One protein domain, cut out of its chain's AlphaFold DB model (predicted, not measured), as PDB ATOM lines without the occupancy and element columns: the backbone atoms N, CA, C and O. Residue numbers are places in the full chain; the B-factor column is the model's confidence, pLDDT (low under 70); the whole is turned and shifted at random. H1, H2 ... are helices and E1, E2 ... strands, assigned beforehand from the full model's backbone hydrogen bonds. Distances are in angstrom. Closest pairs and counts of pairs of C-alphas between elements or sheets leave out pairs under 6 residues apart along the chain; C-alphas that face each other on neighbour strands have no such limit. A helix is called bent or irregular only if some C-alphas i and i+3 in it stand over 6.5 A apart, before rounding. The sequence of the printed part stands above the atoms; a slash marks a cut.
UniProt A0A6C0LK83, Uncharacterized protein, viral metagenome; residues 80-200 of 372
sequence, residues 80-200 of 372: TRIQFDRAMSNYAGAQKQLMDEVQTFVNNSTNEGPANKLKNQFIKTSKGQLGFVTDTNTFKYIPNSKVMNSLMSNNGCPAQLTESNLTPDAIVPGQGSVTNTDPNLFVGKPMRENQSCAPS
ATOM      1  N   THR A  80     -43.713  45.153  68.636       80.31
ATOM      2  CA  THR A  80     -42.954  46.039  67.743       80.31
ATOM      3  C   THR A  80     -43.754  47.294  67.392       80.31
ATOM      4  O   THR A  80     -43.208  48.393  67.438       80.31
ATOM      5  N   ARG A  81     -45.059  47.161  67.124       78.56
ATOM      6  CA  ARG A  81     -45.970  48.289  66.875       78.56
ATOM      7  C   ARG A  81     -46.035  49.230  68.075       78.56
ATOM      8  O   ARG A  81     -45.820  50.423  67.920       78.56
ATOM      9  N   ILE A  82     -46.207  48.693  69.285       81.31
ATOM     10  CA  ILE A  82     -46.225  49.493  70.521       81.31
ATOM     11  C   ILE A  82     -44.895  50.237  70.723       81.31
ATOM     12  O   ILE A  82     -44.884  51.396  71.145       81.31
ATOM     13  N   GLN A  83     -43.758  49.591  70.440       74.56
ATOM     14  CA  GLN A  83     -42.449  50.248  70.512       74.56
ATOM     15  C   GLN A  83     -42.307  51.357  69.466       74.56
ATOM     16  O   GLN A  83     -41.798  52.430  69.791       74.56
ATOM     17  N   PHE A  84     -42.783  51.118  68.246       77.50
ATOM     18  CA  PHE A  84     -42.795  52.108  67.178       77.50
ATOM     19  C   PHE A  84     -43.667  53.317  67.535       77.50
ATOM     20  O   PHE A  84     -43.198  54.447  67.439       77.50
ATOM     21  N   ASP A  85     -44.877  53.102  68.052       77.31
ATOM     22  CA  ASP A  85     -45.784  54.181  68.460       77.31
ATOM     23  C   ASP A  85     -45.186  55.028  69.596       77.31
ATOM     24  O   ASP A  85     -45.258  56.259  69.575       77.31
ATOM     25  N   ARG A  86     -44.510  54.391  70.565       75.00
ATOM     26  CA  ARG A  86     -43.750  55.107  71.607       75.00
ATOM     27  C   ARG A  86     -42.598  55.916  71.021       75.00
ATOM     28  O   ARG A  86     -42.412  57.067  71.410       75.00
ATOM     29  N   ALA A  87     -41.828  55.336  70.102       65.88
ATOM     30  CA  ALA A  87     -40.729  56.032  69.442       65.88
ATOM     31  C   ALA A  87     -41.234  57.230  68.623       65.88
ATOM     32  O   ALA A  87     -40.634  58.300  68.679       65.88
ATOM     33  N   MET A  88     -42.367  57.080  67.935       72.00
ATOM     34  CA  MET A  88     -42.991  58.139  67.149       72.00
ATOM     35  C   MET A  88     -43.540  59.266  68.032       72.00
ATOM     36  O   MET A  88     -43.337  60.437  67.722       72.00
ATOM     37  N   SER A  89     -44.150  58.934  69.174       72.56
ATOM     38  CA  SER A  89     -44.567  59.923  70.179       72.56
ATOM     39  C   SER A  89     -43.373  60.693  70.760       72.56
ATOM     40  O   SER A  89     -43.381  61.923  70.804       72.56
ATOM     41  N   ASN A  90     -42.296  59.986  71.120       65.31
ATOM     42  CA  ASN A  90     -41.062  60.612  71.601       65.31
ATOM     43  C   ASN A  90     -40.423  61.510  70.533       65.31
ATOM     44  O   ASN A  90     -39.946  62.596  70.856       65.31
ATOM     45  N   TYR A  91     -40.439  61.085  69.267       68.62
ATOM     46  CA  TYR A  91     -39.954  61.886  68.145       68.62
ATOM     47  C   TYR A  91     -40.777  63.166  67.972       68.62
ATOM     48  O   TYR A  91     -40.202  64.246  67.865       68.62
ATOM     49  N   ALA A  92     -42.110  63.075  68.017       68.38
ATOM     50  CA  ALA A  92     -42.985  64.244  67.944       68.38
ATOM     51  C   ALA A  92     -42.739  65.220  69.110       68.38
ATOM     52  O   ALA A  92     -42.686  66.434  68.903       68.38
ATOM     53  N   GLY A  93     -42.522  64.697  70.323       68.25
ATOM     54  CA  GLY A  93     -42.138  65.493  71.490       68.25
ATOM     55  C   GLY A  93     -40.794  66.205  71.307       68.25
ATOM     56  O   GLY A  93     -40.706  67.412  71.525       68.25
ATOM     57  N   ALA A  94     -39.772  65.488  70.832       63.06
ATOM     58  CA  ALA A  94     -38.453  66.053  70.555       63.06
ATOM     59  C   ALA A  94     -38.493  67.107  69.436       63.06
ATOM     60  O   ALA A  94     -37.834  68.138  69.535       63.06
ATOM     61  N   GLN A  95     -39.297  66.887  68.392       65.31
ATOM     62  CA  GLN A  95     -39.487  67.853  67.314       65.31
ATOM     63  C   GLN A  95     -40.160  69.132  67.819       65.31
ATOM     64  O   GLN A  95     -39.726  70.226  67.462       65.31
ATOM     65  N   LYS A  96     -41.191  69.015  68.665       72.81
ATOM     66  CA  LYS A  96     -41.829  70.178  69.291       72.81
ATOM     67  C   LYS A  96     -40.831  70.958  70.146       72.81
ATOM     68  O   LYS A  96     -40.706  72.164  69.971       72.81
ATOM     69  N   GLN A  97     -40.083  70.261  71.000       71.62
ATOM     70  CA  GLN A  97     -39.054  70.877  71.835       71.62
ATOM     71  C   GLN A  97     -37.999  71.606  70.990       71.62
ATOM     72  O   GLN A  97     -37.665  72.748  71.288       71.62
ATOM     73  N   LEU A  98     -37.525  70.988  69.902       68.25
ATOM     74  CA  LEU A  98     -36.578  71.617  68.983       68.25
ATOM     75  C   LEU A  98     -37.148  72.905  68.373       68.25
ATOM     76  O   LEU A  98     -36.445  73.907  68.313       68.25
ATOM     77  N   MET A  99     -38.406  72.895  67.928       71.31
ATOM     78  CA  MET A  99     -39.037  74.088  67.355       71.31
ATOM     79  C   MET A  99     -39.209  75.202  68.393       71.31
ATOM     80  O   MET A  99     -38.925  76.359  68.085       71.31
ATOM     81  N   ASP A 100     -39.602  74.863  69.623       73.25
ATOM     82  CA  ASP A 100     -39.743  75.821  70.725       73.25
ATOM     83  C   ASP A 100     -38.380  76.442  71.104       73.25
ATOM     84  O   ASP A 100     -38.264  77.660  71.288       73.25
ATOM     85  N   GLU A 101     -37.316  75.634  71.154       68.00
ATOM     86  CA  GLU A 101     -35.942  76.091  71.397       68.00
ATOM     87  C   GLU A 101     -35.418  76.965  70.247       68.00
ATOM     88  O   GLU A 101     -34.867  78.041  70.488       68.00
ATOM     89  N   VAL A 102     -35.633  76.567  68.988       70.31
ATOM     90  CA  VAL A 102     -35.230  77.350  67.807       70.31
ATOM     91  C   VAL A 102     -35.957  78.690  67.769       70.31
ATOM     92  O   VAL A 102     -35.317  79.723  67.571       70.31
ATOM     93  N   GLN A 103     -37.268  78.711  68.018       74.25
ATOM     94  CA  GLN A 103     -38.043  79.950  68.056       74.25
ATOM     95  C   GLN A 103     -37.543  80.879  69.166       74.25
ATOM     96  O   GLN A 103     -37.366  82.078  68.943       74.25
ATOM     97  N   THR A 104     -37.263  80.329  70.348       68.75
ATOM     98  CA  THR A 104     -36.692  81.081  71.472       68.75
ATOM     99  C   THR A 104     -35.315  81.641  71.111       68.75
ATOM    100  O   THR A 104     -35.027  82.803  71.390       68.75
ATOM    101  N   PHE A 105     -34.464  80.859  70.441       69.00
ATOM    102  CA  PHE A 105     -33.135  81.299  70.014       69.00
ATOM    103  C   PHE A 105     -33.206  82.420  68.985       69.00
ATOM    104  O   PHE A 105     -32.508  83.422  69.124       69.00
ATOM    105  N   VAL A 106     -34.068  82.296  67.977       70.00
ATOM    106  CA  VAL A 106     -34.269  83.337  66.963       70.00
ATOM    107  C   VAL A 106     -34.805  84.614  67.614       70.00
ATOM    108  O   VAL A 106     -34.218  85.680  67.444       70.00
ATOM    109  N   ASN A 107     -35.843  84.512  68.446       68.62
ATOM    110  CA  ASN A 107     -36.427  85.669  69.128       68.62
ATOM    111  C   ASN A 107     -35.415  86.376  70.038       68.62
ATOM    112  O   ASN A 107     -35.367  87.604  70.078       68.62
ATOM    113  N   ASN A 108     -34.567  85.614  70.728       65.69
ATOM    114  CA  ASN A 108     -33.554  86.174  71.610       65.69
ATOM    115  C   ASN A 108     -32.320  86.682  70.873       65.69
ATOM    116  O   ASN A 108     -31.717  87.635  71.337       65.69
ATOM    117  N   SER A 109     -31.900  86.089  69.759       62.75
ATOM    118  CA  SER A 109     -30.664  86.487  69.062       62.75
ATOM    119  C   SER A 109     -30.814  87.774  68.241       62.75
ATOM    120  O   SER A 109     -29.816  88.450  67.971       62.75
ATOM    121  N   THR A 110     -32.041  88.168  67.895       64.12
ATOM    122  CA  THR A 110     -32.312  89.413  67.160       64.12
ATOM    123  C   THR A 110     -32.032  90.675  67.989       64.12
ATOM    124  O   THR A 110     -32.051  90.677  69.220       64.12
ATOM    125  N   ASN A 111     -31.745  91.785  67.303       62.69
ATOM    126  CA  ASN A 111     -31.480  93.088  67.934       62.69
ATOM    127  C   ASN A 111     -32.750  93.786  68.455       62.69
ATOM    128  O   ASN A 111     -32.649  94.800  69.139       62.69
ATOM    129  N   GLU A 112     -33.931  93.246  68.161       61.38
ATOM    130  CA  GLU A 112     -35.228  93.827  68.534       61.38
ATOM    131  C   GLU A 112     -35.898  93.089  69.708       61.38
ATOM    132  O   GLU A 112     -36.925  93.531  70.217       61.38
ATOM    133  N   GLY A 113     -35.307  91.985  70.180       62.78
ATOM    134  CA  GLY A 113     -35.850  91.186  71.277       62.78
ATOM    135  C   GLY A 113     -35.667  91.819  72.670       62.78
ATOM    136  O   GLY A 113     -34.735  92.599  72.894       62.78
ATOM    137  N   PRO A 114     -36.492  91.433  73.666       64.50
ATOM    138  CA  PRO A 114     -36.408  91.943  75.042       64.50
ATOM    139  C   PRO A 114     -35.054  91.647  75.717       64.50
ATOM    140  O   PRO A 114     -34.607  92.412  76.573       64.50
ATOM    141  N   ALA A 115     -34.355  90.596  75.272       68.69
ATOM    142  CA  ALA A 115     -33.010  90.224  75.714       68.69
ATOM    143  C   ALA A 115     -31.904  91.202  75.276       68.69
ATOM    144  O   ALA A 115     -30.841  91.232  75.891       68.69
ATOM    145  N   ASN A 116     -32.139  92.043  74.259       72.69
ATOM    146  CA  ASN A 116     -31.111  92.916  73.683       72.69
ATOM    147  C   ASN A 116     -30.488  93.890  74.703       72.69
ATOM    148  O   ASN A 116     -29.306  94.208  74.618       72.69
ATOM    149  N   LYS A 117     -31.259  94.311  75.715       76.50
ATOM    150  CA  LYS A 117     -30.794  95.220  76.778       76.50
ATOM    151  C   LYS A 117     -29.684  94.629  77.650       76.50
ATOM    152  O   LYS A 117     -28.979  95.386  78.309       76.50
ATOM    153  N   LEU A 118     -29.555  93.303  77.667       79.44
ATOM    154  CA  LEU A 118     -28.608  92.578  78.509       79.44
ATOM    155  C   LEU A 118     -27.338  92.165  77.749       79.44
ATOM    156  O   LEU A 118     -26.417  91.647  78.374       79.44
ATOM    157  N   LYS A 119     -27.254  92.391  76.429       82.69
ATOM    158  CA  LYS A 119     -26.100  91.981  75.612       82.69
ATOM    159  C   LYS A 119     -24.792  92.563  76.133       82.69
ATOM    160  O   LYS A 119     -24.694  93.762  76.382       82.69
ATOM    161  N   ASN A 120     -23.765  91.718  76.185       83.44
ATOM    162  CA  ASN A 120     -22.400  92.074  76.576       83.44
ATOM    163  C   ASN A 120     -22.308  92.732  77.957       83.44
ATOM    164  O   ASN A 120     -21.466  93.601  78.175       83.44
ATOM    165  N   GLN A 121     -23.164  92.321  78.892       85.88
ATOM    166  CA  GLN A 121     -23.168  92.842  80.254       85.88
ATOM    167  C   GLN A 121     -22.893  91.740  81.269       85.88
ATOM    168  O   GLN A 121     -23.327  90.593  81.122       85.88
ATOM    169  N   PHE A 122     -22.192  92.115  82.337       87.19
ATOM    170  CA  PHE A 122     -22.249  91.337  83.561       87.19
ATOM    171  C   PHE A 122     -23.567  91.627  84.255       87.19
ATOM    172  O   PHE A 122     -23.903  92.784  84.491       87.19
ATOM    173  N   ILE A 123     -24.283  90.569  84.603       86.19
ATOM    174  CA  ILE A 123     -25.533  90.658  85.333       86.19
ATOM    175  C   ILE A 123     -25.392  90.006  86.699       86.19
ATOM    176  O   ILE A 123     -24.758  88.955  86.853       86.19
ATOM    177  N   LYS A 124     -26.016  90.633  87.691       83.94
ATOM    178  CA  LYS A 124     -26.270  90.017  88.989       83.94
ATOM    179  C   LYS A 124     -27.741  89.653  89.077       83.94
ATOM    180  O   LYS A 124     -28.584  90.530  88.920       83.94
ATOM    181  N   THR A 125     -28.033  88.376  89.298       77.19
ATOM    182  CA  THR A 125     -29.405  87.898  89.500       77.19
ATOM    183  C   THR A 125     -29.919  88.334  90.868       77.19
ATOM    184  O   THR A 125     -29.139  88.607  91.786       77.19
ATOM    185  N   SER A 126     -31.238  88.327  91.048       72.19
ATOM    186  CA  SER A 126     -31.884  88.613  92.341       72.19
ATOM    187  C   SER A 126     -31.449  87.664  93.468       72.19
ATOM    188  O   SER A 126     -31.423  88.047  94.635       72.19
ATOM    189  N   LYS A 127     -31.030  86.438  93.122       72.44
ATOM    190  CA  LYS A 127     -30.442  85.448  94.044       72.44
ATOM    191  C   LYS A 127     -28.948  85.686  94.322       72.44
ATOM    192  O   LYS A 127     -28.302  84.859  94.960       72.44
ATOM    193  N   GLY A 128     -28.384  86.795  93.840       72.62
ATOM    194  CA  GLY A 128     -27.003  87.210  94.083       72.62
ATOM    195  C   GLY A 128     -25.953  86.528  93.203       72.62
ATOM    196  O   GLY A 128     -24.762  86.699  93.458       72.62
ATOM    197  N   GLN A 129     -26.356  85.773  92.179       78.81
ATOM    198  CA  GLN A 129     -25.407  85.095  91.291       78.81
ATOM    199  C   GLN A 129     -24.910  86.027  90.210       78.81
ATOM    200  O   GLN A 129     -25.635  86.891  89.726       78.81
ATOM    201  N   LEU A 130     -23.676  85.785  89.793       86.81
ATOM    202  CA  LEU A 130     -23.022  86.548  88.754       86.81
ATOM    203  C   LEU A 130     -23.025  85.749  87.456       86.81
ATOM    204  O   LEU A 130     -22.747  84.548  87.441       86.81
ATOM    205  N   GLY A 131     -23.292  86.428  86.352       87.62
ATOM    206  CA  GLY A 131     -23.098  85.859  85.032       87.62
ATOM    207  C   GLY A 131     -22.816  86.921  83.990       87.62
ATOM    208  O   GLY A 131     -22.968  88.114  84.233       87.62
ATOM    209  N   PHE A 132     -22.366  86.472  82.831       87.94
ATOM    210  CA  PHE A 132     -22.111  87.306  81.669       87.94
ATOM    211  C   PHE A 132     -23.081  86.922  80.559       87.94
ATOM    212  O   PHE A 132     -23.208  85.737  80.244       87.94
ATOM    213  N   VAL A 133     -23.758  87.901  79.968       87.50
ATOM    214  CA  VAL A 133     -24.623  87.687  78.805       87.50
ATOM    215  C   VAL A 133     -23.837  88.040  77.547       87.50
ATOM    216  O   VAL A 133     -23.337  89.154  77.412       87.50
ATOM    217  N   THR A 134     -23.702  87.082  76.631       85.62
ATOM    218  CA  THR A 134     -22.961  87.263  75.373       85.62
ATOM    219  C   THR A 134     -23.711  88.153  74.377       85.62
ATOM    220  O   THR A 134     -24.886  88.475  74.548       85.62
ATOM    221  N   ASP A 135     -23.044  88.502  73.280       79.69
ATOM    222  CA  ASP A 135     -23.619  89.167  72.103       79.69
ATOM    223  C   ASP A 135     -24.802  88.403  71.477       79.69
ATOM    224  O   ASP A 135     -25.727  88.998  70.923       79.69
ATOM    225  N   THR A 136     -24.792  87.079  71.622       77.25
ATOM    226  CA  THR A 136     -25.844  86.137  71.209       77.25
ATOM    227  C   THR A 136     -26.899  85.872  72.287       77.25
ATOM    228  O   THR A 136     -27.635  84.893  72.193       77.25
ATOM    229  N   ASN A 137     -26.989  86.714  73.324       80.31
ATOM    230  CA  ASN A 137     -27.963  86.577  74.414       80.31
ATOM    231  C   ASN A 137     -27.912  85.217  75.131       80.31
ATOM    232  O   ASN A 137     -28.922  84.672  75.577       80.31
ATOM    233  N   THR A 138     -26.701  84.673  75.268       83.69
ATOM    234  CA  THR A 138     -26.439  83.478  76.073       83.69
ATOM    235  C   THR A 138     -25.934  83.887  77.447       83.69
ATOM    236  O   THR A 138     -24.907  84.554  77.566       83.69
ATOM    237  N   PHE A 139     -26.622  83.446  78.492       85.88
ATOM    238  CA  PHE A 139     -26.189  83.597  79.870       85.88
ATOM    239  C   PHE A 139     -25.086  82.590  80.201       85.88
ATOM    240  O   PHE A 139     -25.265  81.377  80.079       85.88
ATOM    241  N   LYS A 140     -23.939  83.079  80.664       88.19
ATOM    242  CA  LYS A 140     -22.838  82.262  81.171       88.19
ATOM    243  C   LYS A 140     -22.607  82.543  82.643       88.19
ATOM    244  O   LYS A 140     -22.203  83.638  83.024       88.19
ATOM    245  N   TYR A 141     -22.809  81.521  83.462       88.56
ATOM    246  CA  TYR A 141     -22.585  81.591  84.902       88.56
ATOM    247  C   TYR A 141     -21.112  81.868  85.251       88.56
ATOM    248  O   TYR A 141     -20.206  81.302  84.632       88.56
ATOM    249  N   ILE A 142     -20.870  82.708  86.261       88.12
ATOM    250  CA  ILE A 142     -19.541  82.991  86.816       88.12
ATOM    251  C   ILE A 142     -19.433  82.305  88.187       88.12
ATOM    252  O   ILE A 142     -20.108  82.714  89.130       88.12
ATOM    253  N   PRO A 143     -18.581  81.274  88.330       83.50
ATOM    254  CA  PRO A 143     -18.631  80.382  89.487       83.50
ATOM    255  C   PRO A 143     -18.086  80.966  90.789       83.50
ATOM    256  O   PRO A 143     -18.435  80.472  91.857       83.50
ATOM    257  N   ASN A 144     -17.204  81.963  90.730       84.19
ATOM    258  CA  ASN A 144     -16.592  82.560  91.915       84.19
ATOM    259  C   ASN A 144     -16.008  83.952  91.615       84.19
ATOM    260  O   ASN A 144     -15.849  84.354  90.459       84.19
ATOM    261  N   SER A 145     -15.650  84.677  92.678       85.00
ATOM    262  CA  SER A 145     -15.050  86.016  92.601       85.00
ATOM    263  C   SER A 145     -13.692  86.035  91.898       85.00
ATOM    264  O   SER A 145     -13.358  87.027  91.257       85.00
ATOM    265  N   LYS A 146     -12.920  84.941  91.958       84.12
ATOM    266  CA  LYS A 146     -11.631  84.829  91.259       84.12
ATOM    267  C   LYS A 146     -11.816  84.908  89.741       84.12
ATOM    268  O   LYS A 146     -11.118  85.679  89.086       84.12
ATOM    269  N   VAL A 147     -12.792  84.177  89.199       84.62
ATOM    270  CA  VAL A 147     -13.158  84.263  87.780       84.62
ATOM    271  C   VAL A 147     -13.648  85.670  87.453       84.62
ATOM    272  O   VAL A 147     -13.121  86.270  86.524       84.62
ATOM    273  N   MET A 148     -14.560  86.248  88.245       84.75
ATOM    274  CA  MET A 148     -15.052  87.615  88.010       84.75
ATOM    275  C   MET A 148     -13.915  88.650  87.941       84.75
ATOM    276  O   MET A 148     -13.823  89.405  86.977       84.75
ATOM    277  N   ASN A 149     -13.001  88.639  88.913       85.56
ATOM    278  CA  ASN A 149     -11.872  89.572  88.968       85.56
ATOM    279  C   ASN A 149     -10.904  89.403  87.790       85.56
ATOM    280  O   ASN A 149     -10.286  90.372  87.360       85.56
ATOM    281  N   SER A 150     -10.769  88.185  87.255       82.69
ATOM    282  CA  SER A 150      -9.960  87.948  86.053       82.69
ATOM    283  C   SER A 150     -10.602  88.505  84.776       82.69
ATOM    284  O   SER A 150      -9.896  88.775  83.808       82.69
ATOM    285  N   LEU A 151     -11.927  88.684  84.775       84.94
ATOM    286  CA  LEU A 151     -12.702  89.102  83.610       84.94
ATOM    287  C   LEU A 151     -12.965  90.609  83.592       84.94
ATOM    288  O   LEU A 151     -12.819  91.217  82.541       84.94
ATOM    289  N   MET A 152     -13.338  91.226  84.718       82.81
ATOM    290  CA  MET A 152     -13.721  92.646  84.750       82.81
ATOM    291  C   MET A 152     -12.650  93.551  84.128       82.81
ATOM    292  O   MET A 152     -11.491  93.530  84.541       82.81
ATOM    293  N   SER A 153     -13.058  94.371  83.155       80.06
ATOM    294  CA  SER A 153     -12.191  95.286  82.387       80.06
ATOM    295  C   SER A 153     -11.052  94.635  81.582       80.06
ATOM    296  O   SER A 153     -10.212  95.350  81.039       80.06
ATOM    297  N   ASN A 154     -11.011  93.304  81.470       77.81
ATOM    298  CA  ASN A 154      -9.989  92.564  80.727       77.81
ATOM    299  C   ASN A 154     -10.612  91.818  79.538       77.81
ATOM    300  O   ASN A 154     -11.785  91.466  79.556       77.81
ATOM    301  N   ASN A 155      -9.825  91.533  78.495       74.12
ATOM    302  CA  ASN A 155     -10.212  90.644  77.381       74.12
ATOM    303  C   ASN A 155     -11.538  91.002  76.686       74.12
ATOM    304  O   ASN A 155     -12.315  90.121  76.309       74.12
ATOM    305  N   GLY A 156     -11.811  92.303  76.540       74.06
ATOM    306  CA  GLY A 156     -13.041  92.806  75.924       74.06
ATOM    307  C   GLY A 156     -14.287  92.686  76.807       74.06
ATOM    308  O   GLY A 156     -15.390  92.900  76.315       74.06
ATOM    309  N   CYS A 157     -14.138  92.337  78.089       83.06
ATOM    310  CA  CYS A 157     -15.235  92.291  79.048       83.06
ATOM    311  C   CYS A 157     -15.546  93.683  79.628       83.06
ATOM    312  O   CYS A 157     -14.632  94.487  79.831       83.06
ATOM    313  N   PRO A 158     -16.822  93.967  79.944       83.44
ATOM    314  CA  PRO A 158     -17.233  95.246  80.515       83.44
ATOM    315  C   PRO A 158     -16.624  95.493  81.906       83.44
ATOM    316  O   PRO A 158     -16.243  94.571  82.626       83.44
ATOM    317  N   ALA A 159     -16.526  96.765  82.294       80.44
ATOM    318  CA  ALA A 159     -15.981  97.170  83.594       80.44
ATOM    319  C   ALA A 159     -17.030  97.194  84.717       80.44
ATOM    320  O   ALA A 159     -16.679  97.235  85.894       80.44
ATOM    321  N   GLN A 160     -18.313  97.206  84.353       81.00
ATOM    322  CA  GLN A 160     -19.420  97.432  85.275       81.00
ATOM    323  C   GLN A 160     -20.334  96.214  85.364       81.00
ATOM    324  O   GLN A 160     -20.516  95.466  84.401       81.00
ATOM    325  N   LEU A 161     -20.907  96.048  86.554       79.69
ATOM    326  CA  LEU A 161     -21.951  95.085  86.851       79.69
ATOM    327  C   LEU A 161     -23.306  95.778  86.699       79.69
ATOM    328  O   LEU A 161     -23.568  96.759  87.394       79.69
ATOM    329  N   THR A 162     -24.166  95.257  85.834       77.44
ATOM    330  CA  THR A 162     -25.560  95.687  85.750       77.44
ATOM    331  C   THR A 162     -26.395  94.832  86.699       77.44
ATOM    332  O   THR A 162     -26.329  93.599  86.677       77.44
ATOM    333  N   GLU A 163     -27.207  95.462  87.543       68.06
ATOM    334  CA  GLU A 163     -28.224  94.722  88.287       68.06
ATOM    335  C   GLU A 163     -29.357  94.338  87.341       68.06
ATOM    336  O   GLU A 163     -29.884  95.167  86.600       68.06
ATOM    337  N   SER A 164     -29.703  93.054  87.328       66.50
ATOM    338  CA  SER A 164     -30.756  92.533  86.471       66.50
ATOM    339  C   SER A 164     -31.804  91.836  87.323       66.50
ATOM    340  O   SER A 164     -31.479  91.014  88.178       66.50
ATOM    341  N   ASN A 165     -33.079  92.113  87.047       58.47
ATOM    342  CA  ASN A 165     -34.211  91.493  87.744       58.47
ATOM    343  C   ASN A 165     -34.456  90.032  87.326       58.47
ATOM    344  O   ASN A 165     -35.498  89.468  87.642       58.47
ATOM    345  N   LEU A 166     -33.507  89.404  86.629       65.19
ATOM    346  CA  LEU A 166     -33.586  87.993  86.286       65.19
ATOM    347  C   LEU A 166     -33.633  87.164  87.578       65.19
ATOM    348  O   LEU A 166     -32.705  87.178  88.394       65.19
ATOM    349  N   THR A 167     -34.728  86.424  87.740       60.56
ATOM    350  CA  THR A 167     -34.983  85.464  88.820       60.56
ATOM    351  C   THR A 167     -34.969  84.039  88.259       60.56
ATOM    352  O   THR A 167     -36.040  83.463  88.088       60.56
ATOM    353  N   PRO A 168     -33.807  83.438  87.938       61.00
ATOM    354  CA  PRO A 168     -33.796  82.049  87.498       61.00
ATOM    355  C   PRO A 168     -34.395  81.146  88.581       61.00
ATOM    356  O   PRO A 168     -34.090  81.306  89.772       61.00
ATOM    357  N   ASP A 169     -35.223  80.179  88.185       56.38
ATOM    358  CA  ASP A 169     -35.847  79.224  89.113       56.38
ATOM    359  C   ASP A 169     -34.785  78.436  89.899       56.38
ATOM    360  O   ASP A 169     -34.894  78.245  91.115       56.38
ATOM    361  N   ALA A 170     -33.682  78.082  89.232       55.75
ATOM    362  CA  ALA A 170     -32.538  77.377  89.804       55.75
ATOM    363  C   ALA A 170     -31.428  78.323  90.305       55.75
ATOM    364  O   ALA A 170     -31.259  79.437  89.815       55.75
ATOM    365  N   ILE A 171     -30.621  77.854  91.267       58.50
ATOM    366  CA  ILE A 171     -29.424  78.575  91.747       58.50
ATOM    367  C   ILE A 171     -28.325  78.610  90.664       58.50
ATOM    368  O   ILE A 171     -27.524  79.529  90.603       58.50
ATOM    369  N   VAL A 172     -28.282  77.622  89.773       62.38
ATOM    370  CA  VAL A 172     -27.476  77.664  88.550       62.38
ATOM    371  C   VAL A 172     -28.262  76.879  87.504       62.38
ATOM    372  O   VAL A 172     -28.401  75.665  87.659       62.38
ATOM    373  N   PRO A 173     -28.828  77.528  86.477       65.06
ATOM    374  CA  PRO A 173     -29.459  76.811  85.378       65.06
ATOM    375  C   PRO A 173     -28.457  75.842  84.725       65.06
ATOM    376  O   PRO A 173     -27.270  76.154  84.602       65.06
ATOM    377  N   GLY A 174     -28.906  74.649  84.337       68.25
ATOM    378  CA  GLY A 174     -28.040  73.655  83.698       68.25
ATOM    379  C   GLY A 174     -27.562  74.125  82.322       68.25
ATOM    380  O   GLY A 174     -28.300  74.797  81.602       68.25
ATOM    381  N   GLN A 175     -26.343  73.772  81.917       76.81
ATOM    382  CA  GLN A 175     -25.871  74.069  80.560       76.81
ATOM    383  C   GLN A 175     -26.844  73.486  79.518       76.81
ATOM    384  O   GLN A 175     -27.206  72.316  79.606       76.81
ATOM    385  N   GLY A 176     -27.223  74.283  78.518       69.19
ATOM    386  CA  GLY A 176     -28.171  73.889  77.471       69.19
ATOM    387  C   GLY A 176     -29.641  74.044  77.865       69.19
ATOM    388  O   GLY A 176     -30.500  73.874  77.012       69.19
ATOM    389  N   SER A 177     -29.934  74.402  79.119       76.25
ATOM    390  CA  SER A 177     -31.276  74.828  79.524       76.25
ATOM    391  C   SER A 177     -31.498  76.313  79.229       76.25
ATOM    392  O   SER A 177     -30.596  77.027  78.778       76.25
ATOM    393  N   VAL A 178     -32.711  76.777  79.499       75.38
ATOM    394  CA  VAL A 178     -33.075  78.190  79.477       75.38
ATOM    395  C   VAL A 178     -33.261  78.698  80.909       75.38
ATOM    396  O   VAL A 178     -33.484  77.915  81.831       75.38
ATOM    397  N   THR A 179     -33.128  80.003  81.132       73.56
ATOM    398  CA  THR A 179     -33.182  80.591  82.480       73.56
ATOM    399  C   THR A 179     -34.585  80.604  83.096       73.56
ATOM    400  O   THR A 179     -34.681  80.788  84.308       73.56
ATOM    401  N   ASN A 180     -35.644  80.392  82.297       73.31
ATOM    402  CA  ASN A 180     -37.062  80.512  82.680       73.31
ATOM    403  C   ASN A 180     -37.408  81.881  83.289       73.31
ATOM    404  O   ASN A 180     -38.194  82.000  84.222       73.31
ATOM    405  N   THR A 181     -36.794  82.933  82.763       73.38
ATOM    406  CA  THR A 181     -36.977  84.322  83.207       73.38
ATOM    407  C   THR A 181     -37.597  85.179  82.110       73.38
ATOM    408  O   THR A 181     -37.739  84.721  80.979       73.38
ATOM    409  N   ASP A 182     -37.907  86.438  82.417       70.94
ATOM    410  CA  ASP A 182     -38.214  87.461  81.415       70.94
ATOM    411  C   ASP A 182     -37.108  88.538  81.400       70.94
ATOM    412  O   ASP A 182     -36.952  89.258  82.392       70.94
ATOM    413  N   PRO A 183     -36.296  88.651  80.329       73.94
ATOM    414  CA  PRO A 183     -36.263  87.796  79.138       73.94
ATOM    415  C   PRO A 183     -35.699  86.394  79.429       73.94
ATOM    416  O   PRO A 183     -34.869  86.210  80.326       73.94
ATOM    417  N   ASN A 184     -36.130  85.396  78.653       76.56
ATOM    418  CA  ASN A 184     -35.656  84.017  78.791       76.56
ATOM    419  C   ASN A 184     -34.337  83.866  78.035       76.56
ATOM    420  O   ASN A 184     -34.291  84.211  76.863       76.56
ATOM    421  N   LEU A 185     -33.266  83.375  78.654       79.56
ATOM    422  CA  LEU A 185     -31.937  83.295  78.035       79.56
ATOM    423  C   LEU A 185     -31.463  81.848  77.951       79.56
ATOM    424  O   LEU A 185     -31.719  81.052  78.852       79.56
ATOM    425  N   PHE A 186     -30.706  81.518  76.906       81.81
ATOM    426  CA  PHE A 186     -30.006  80.234  76.842       81.81
ATOM    427  C   PHE A 186     -28.843  80.208  77.816       81.81
ATOM    428  O   PHE A 186     -28.128  81.195  77.977       81.81
ATOM    429  N   VAL A 187     -28.613  79.050  78.420       83.62
ATOM    430  CA  VAL A 187     -27.565  78.875  79.416       83.62
ATOM    431  C   VAL A 187     -26.369  78.195  78.770       83.62
ATOM    432  O   VAL A 187     -26.392  77.018  78.402       83.62
ATOM    433  N   GLY A 188     -25.293  78.958  78.627       83.19
ATOM    434  CA  GLY A 188     -24.030  78.494  78.081       83.19
ATOM    435  C   GLY A 188     -23.151  77.796  79.115       83.19
ATOM    436  O   GLY A 188     -23.479  77.652  80.292       83.19
ATOM    437  N   LYS A 189     -21.964  77.384  78.664       85.56
ATOM    438  CA  LYS A 189     -20.908  76.913  79.567       85.56
ATOM    439  C   LYS A 189     -20.499  78.035  80.533       85.56
ATOM    440  O   LYS A 189     -20.382  79.177  80.076       85.56
ATOM    441  N   PRO A 190     -20.212  77.721  81.810       85.25
ATOM    442  CA  PRO A 190     -19.696  78.701  82.759       85.25
ATOM    443  C   PRO A 190     -18.432  79.399  82.248       85.25
ATOM    444  O   PRO A 190     -17.623  78.796  81.532       85.25
ATOM    445  N   MET A 191     -18.260  80.658  82.645       84.50
ATOM    446  CA  MET A 191     -17.060  81.429  82.337       84.50
ATOM    447  C   MET A 191     -15.836  80.846  83.053       84.50
ATOM    448  O   MET A 191     -15.925  80.355  84.182       84.50
ATOM    449  N   ARG A 192     -14.677  80.926  82.396       85.75
ATOM    450  CA  ARG A 192     -13.370  80.536  82.943       85.75
ATOM    451  C   ARG A 192     -12.501  81.758  83.215       85.75
ATOM    452  O   ARG A 192     -12.752  82.839  82.686       85.75
ATOM    453  N   GLU A 193     -11.461  81.565  84.020       81.25
ATOM    454  CA  GLU A 193     -10.471  82.611  84.279       81.25
ATOM    455  C   GLU A 193      -9.850  83.116  82.970       81.25
ATOM    456  O   GLU A 193      -9.518  82.320  82.091       81.25
ATOM    457  N   ASN A 194      -9.698  84.439  82.846       77.19
ATOM    458  CA  ASN A 194      -9.135  85.124  81.673       77.19
ATOM    459  C   ASN A 194      -9.841  84.823  80.335       77.19
ATOM    460  O   ASN A 194      -9.275  85.070  79.270       77.19
ATOM    461  N   GLN A 195     -11.065  84.293  80.357       80.00
ATOM    462  CA  GLN A 195     -11.832  84.071  79.138       80.00
ATOM    463  C   GLN A 195     -12.193  85.408  78.473       80.00
ATOM    464  O   GLN A 195     -12.518  86.382  79.142       80.00
ATOM    465  N   SER A 196     -12.143  85.451  77.141       80.94
ATOM    466  CA  SER A 196     -12.567  86.627  76.378       80.94
ATOM    467  C   SER A 196     -14.090  86.787  76.387       80.94
ATOM    468  O   SER A 196     -14.818  85.801  76.238       80.94
ATOM    469  N   CYS A 197     -14.551  88.031  76.529       80.69
ATOM    470  CA  CYS A 197     -15.947  88.428  76.326       80.69
ATOM    471  C   CYS A 197     -16.193  88.996  74.921       80.69
ATOM    472  O   CYS A 197     -17.249  89.572  74.667       80.69
ATOM    473  N   ALA A 198     -15.213  88.875  74.023       71.50
ATOM    474  CA  ALA A 198     -15.334  89.385  72.672       71.50
ATOM    475  C   ALA A 198     -16.499  88.713  71.912       71.50
ATOM    476  O   ALA A 198     -16.842  87.562  72.218       71.50
ATOM    477  N   PRO A 199     -17.098  89.410  70.928       68.25
ATOM    478  CA  PRO A 199     -18.231  88.897  70.171       68.25
ATOM    479  C   PRO A 199     -17.949  87.511  69.588       68.25
ATOM    480  O   PRO A 199     -16.870  87.242  69.059       68.25
ATOM    481  N   SER A 200     -18.946  86.635  69.644       61.94
ATOM    482  CA  SER A 200     -18.898  85.315  69.014       61.94
ATOM    483  C   SER A 200     -18.840  85.391  67.480       61.94
ATOM    484  O   SER A 200     -18.471  84.411  66.837       61.94
TER     485      SER A 200
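This is residues 80 to 200 of the 372 residues of an uncharacterized protein of viral metagenome (UniProt A0A6C0LK83). A small compact head has one long helix, H1, as an arm, whose residues 80 to 100 stick out and make the longest axis. The head is built on a twisted four-stranded sheet, with the short helices H2 and H3 at its margins and a long stretch without named elements, residues 164 to 200, whose residues 186 to 187 pair with E3. The printed part has 121 residues, 58 of them, under half, in named elements, in the order H1, H2, E1, E2, E3, H3, E4; the class is mixed, helices and strands. The sheet is mixed, in the order E3, E2, E1, E4. The whole is loose, with a radius of gyration of the C-alphas of 17.0 A, and elongated, spanning 60 by 30 by 26 A.

H1, residues 80 to 109, and H2, residues 114 to 118, touch only at the corner by their link, with the C-alphas of Asn 108 and Ala 115 closest at 5.8 A. H1 is not on the sheet; H2 only grazes it with residues 115 to 118. H2 is irregular, but only just: C-alphas 114 and 117 are 6.7 A apart. E1, residues 121 to 124, E2, residues 130 to 133, and E3, residues 138 to 142, form a meander, each strand the antiparallel neighbour of the one before. In the hairpin of E1 and E2, at 149 degrees, N 123 and O 131 are 2.8 A apart; in the hairpin of E2 and E3, at 153 degrees, N 140 and O 132 are 2.8 A apart. H3, residues 145 to 151, only grazes the sheet. E4, residues 161 to 163, is parallel to E1 at 54 degrees, with N 162 and O 122 2.8 A apart. E3, H3 and E4 make a split strand-helix-strand unit, two strands of one sheet that are not neighbours, with H3 between them along the chain and E2 and E1 between them in the sheet, and its crossover is right-handed. In H1 and H3 every O i to N i+4 pair is within hydrogen-bond range; in H2 it is 0 of 1, against 1 of 2 O i to N i+3 pairs.

H1 begins at C-alpha 80 (-42.954, 46.039, 67.743) and is 42.3 A long, ending at C-alpha 109 (-30.664, 86.487, 69.062). H2 is 8.6 A long, E1 9.7 A, E2 10.1 A, E3 12.8 A and H3 9.8 A. E4, 6.4 A long, ends at C-alpha 163 (-28.224, 94.722, 88.287).

The C-alphas of Thr 80 and Ala 159, the two farthest apart, are 59.9 A apart. Without residues 80 to 100 the body spans 34 by 26 by 22 A. The printed part has no cut, and no link between named elements is long. The mean pLDDT of the printed part is 75.4; 35 residues are under 70, among them 107 to 115 and 163 to 174.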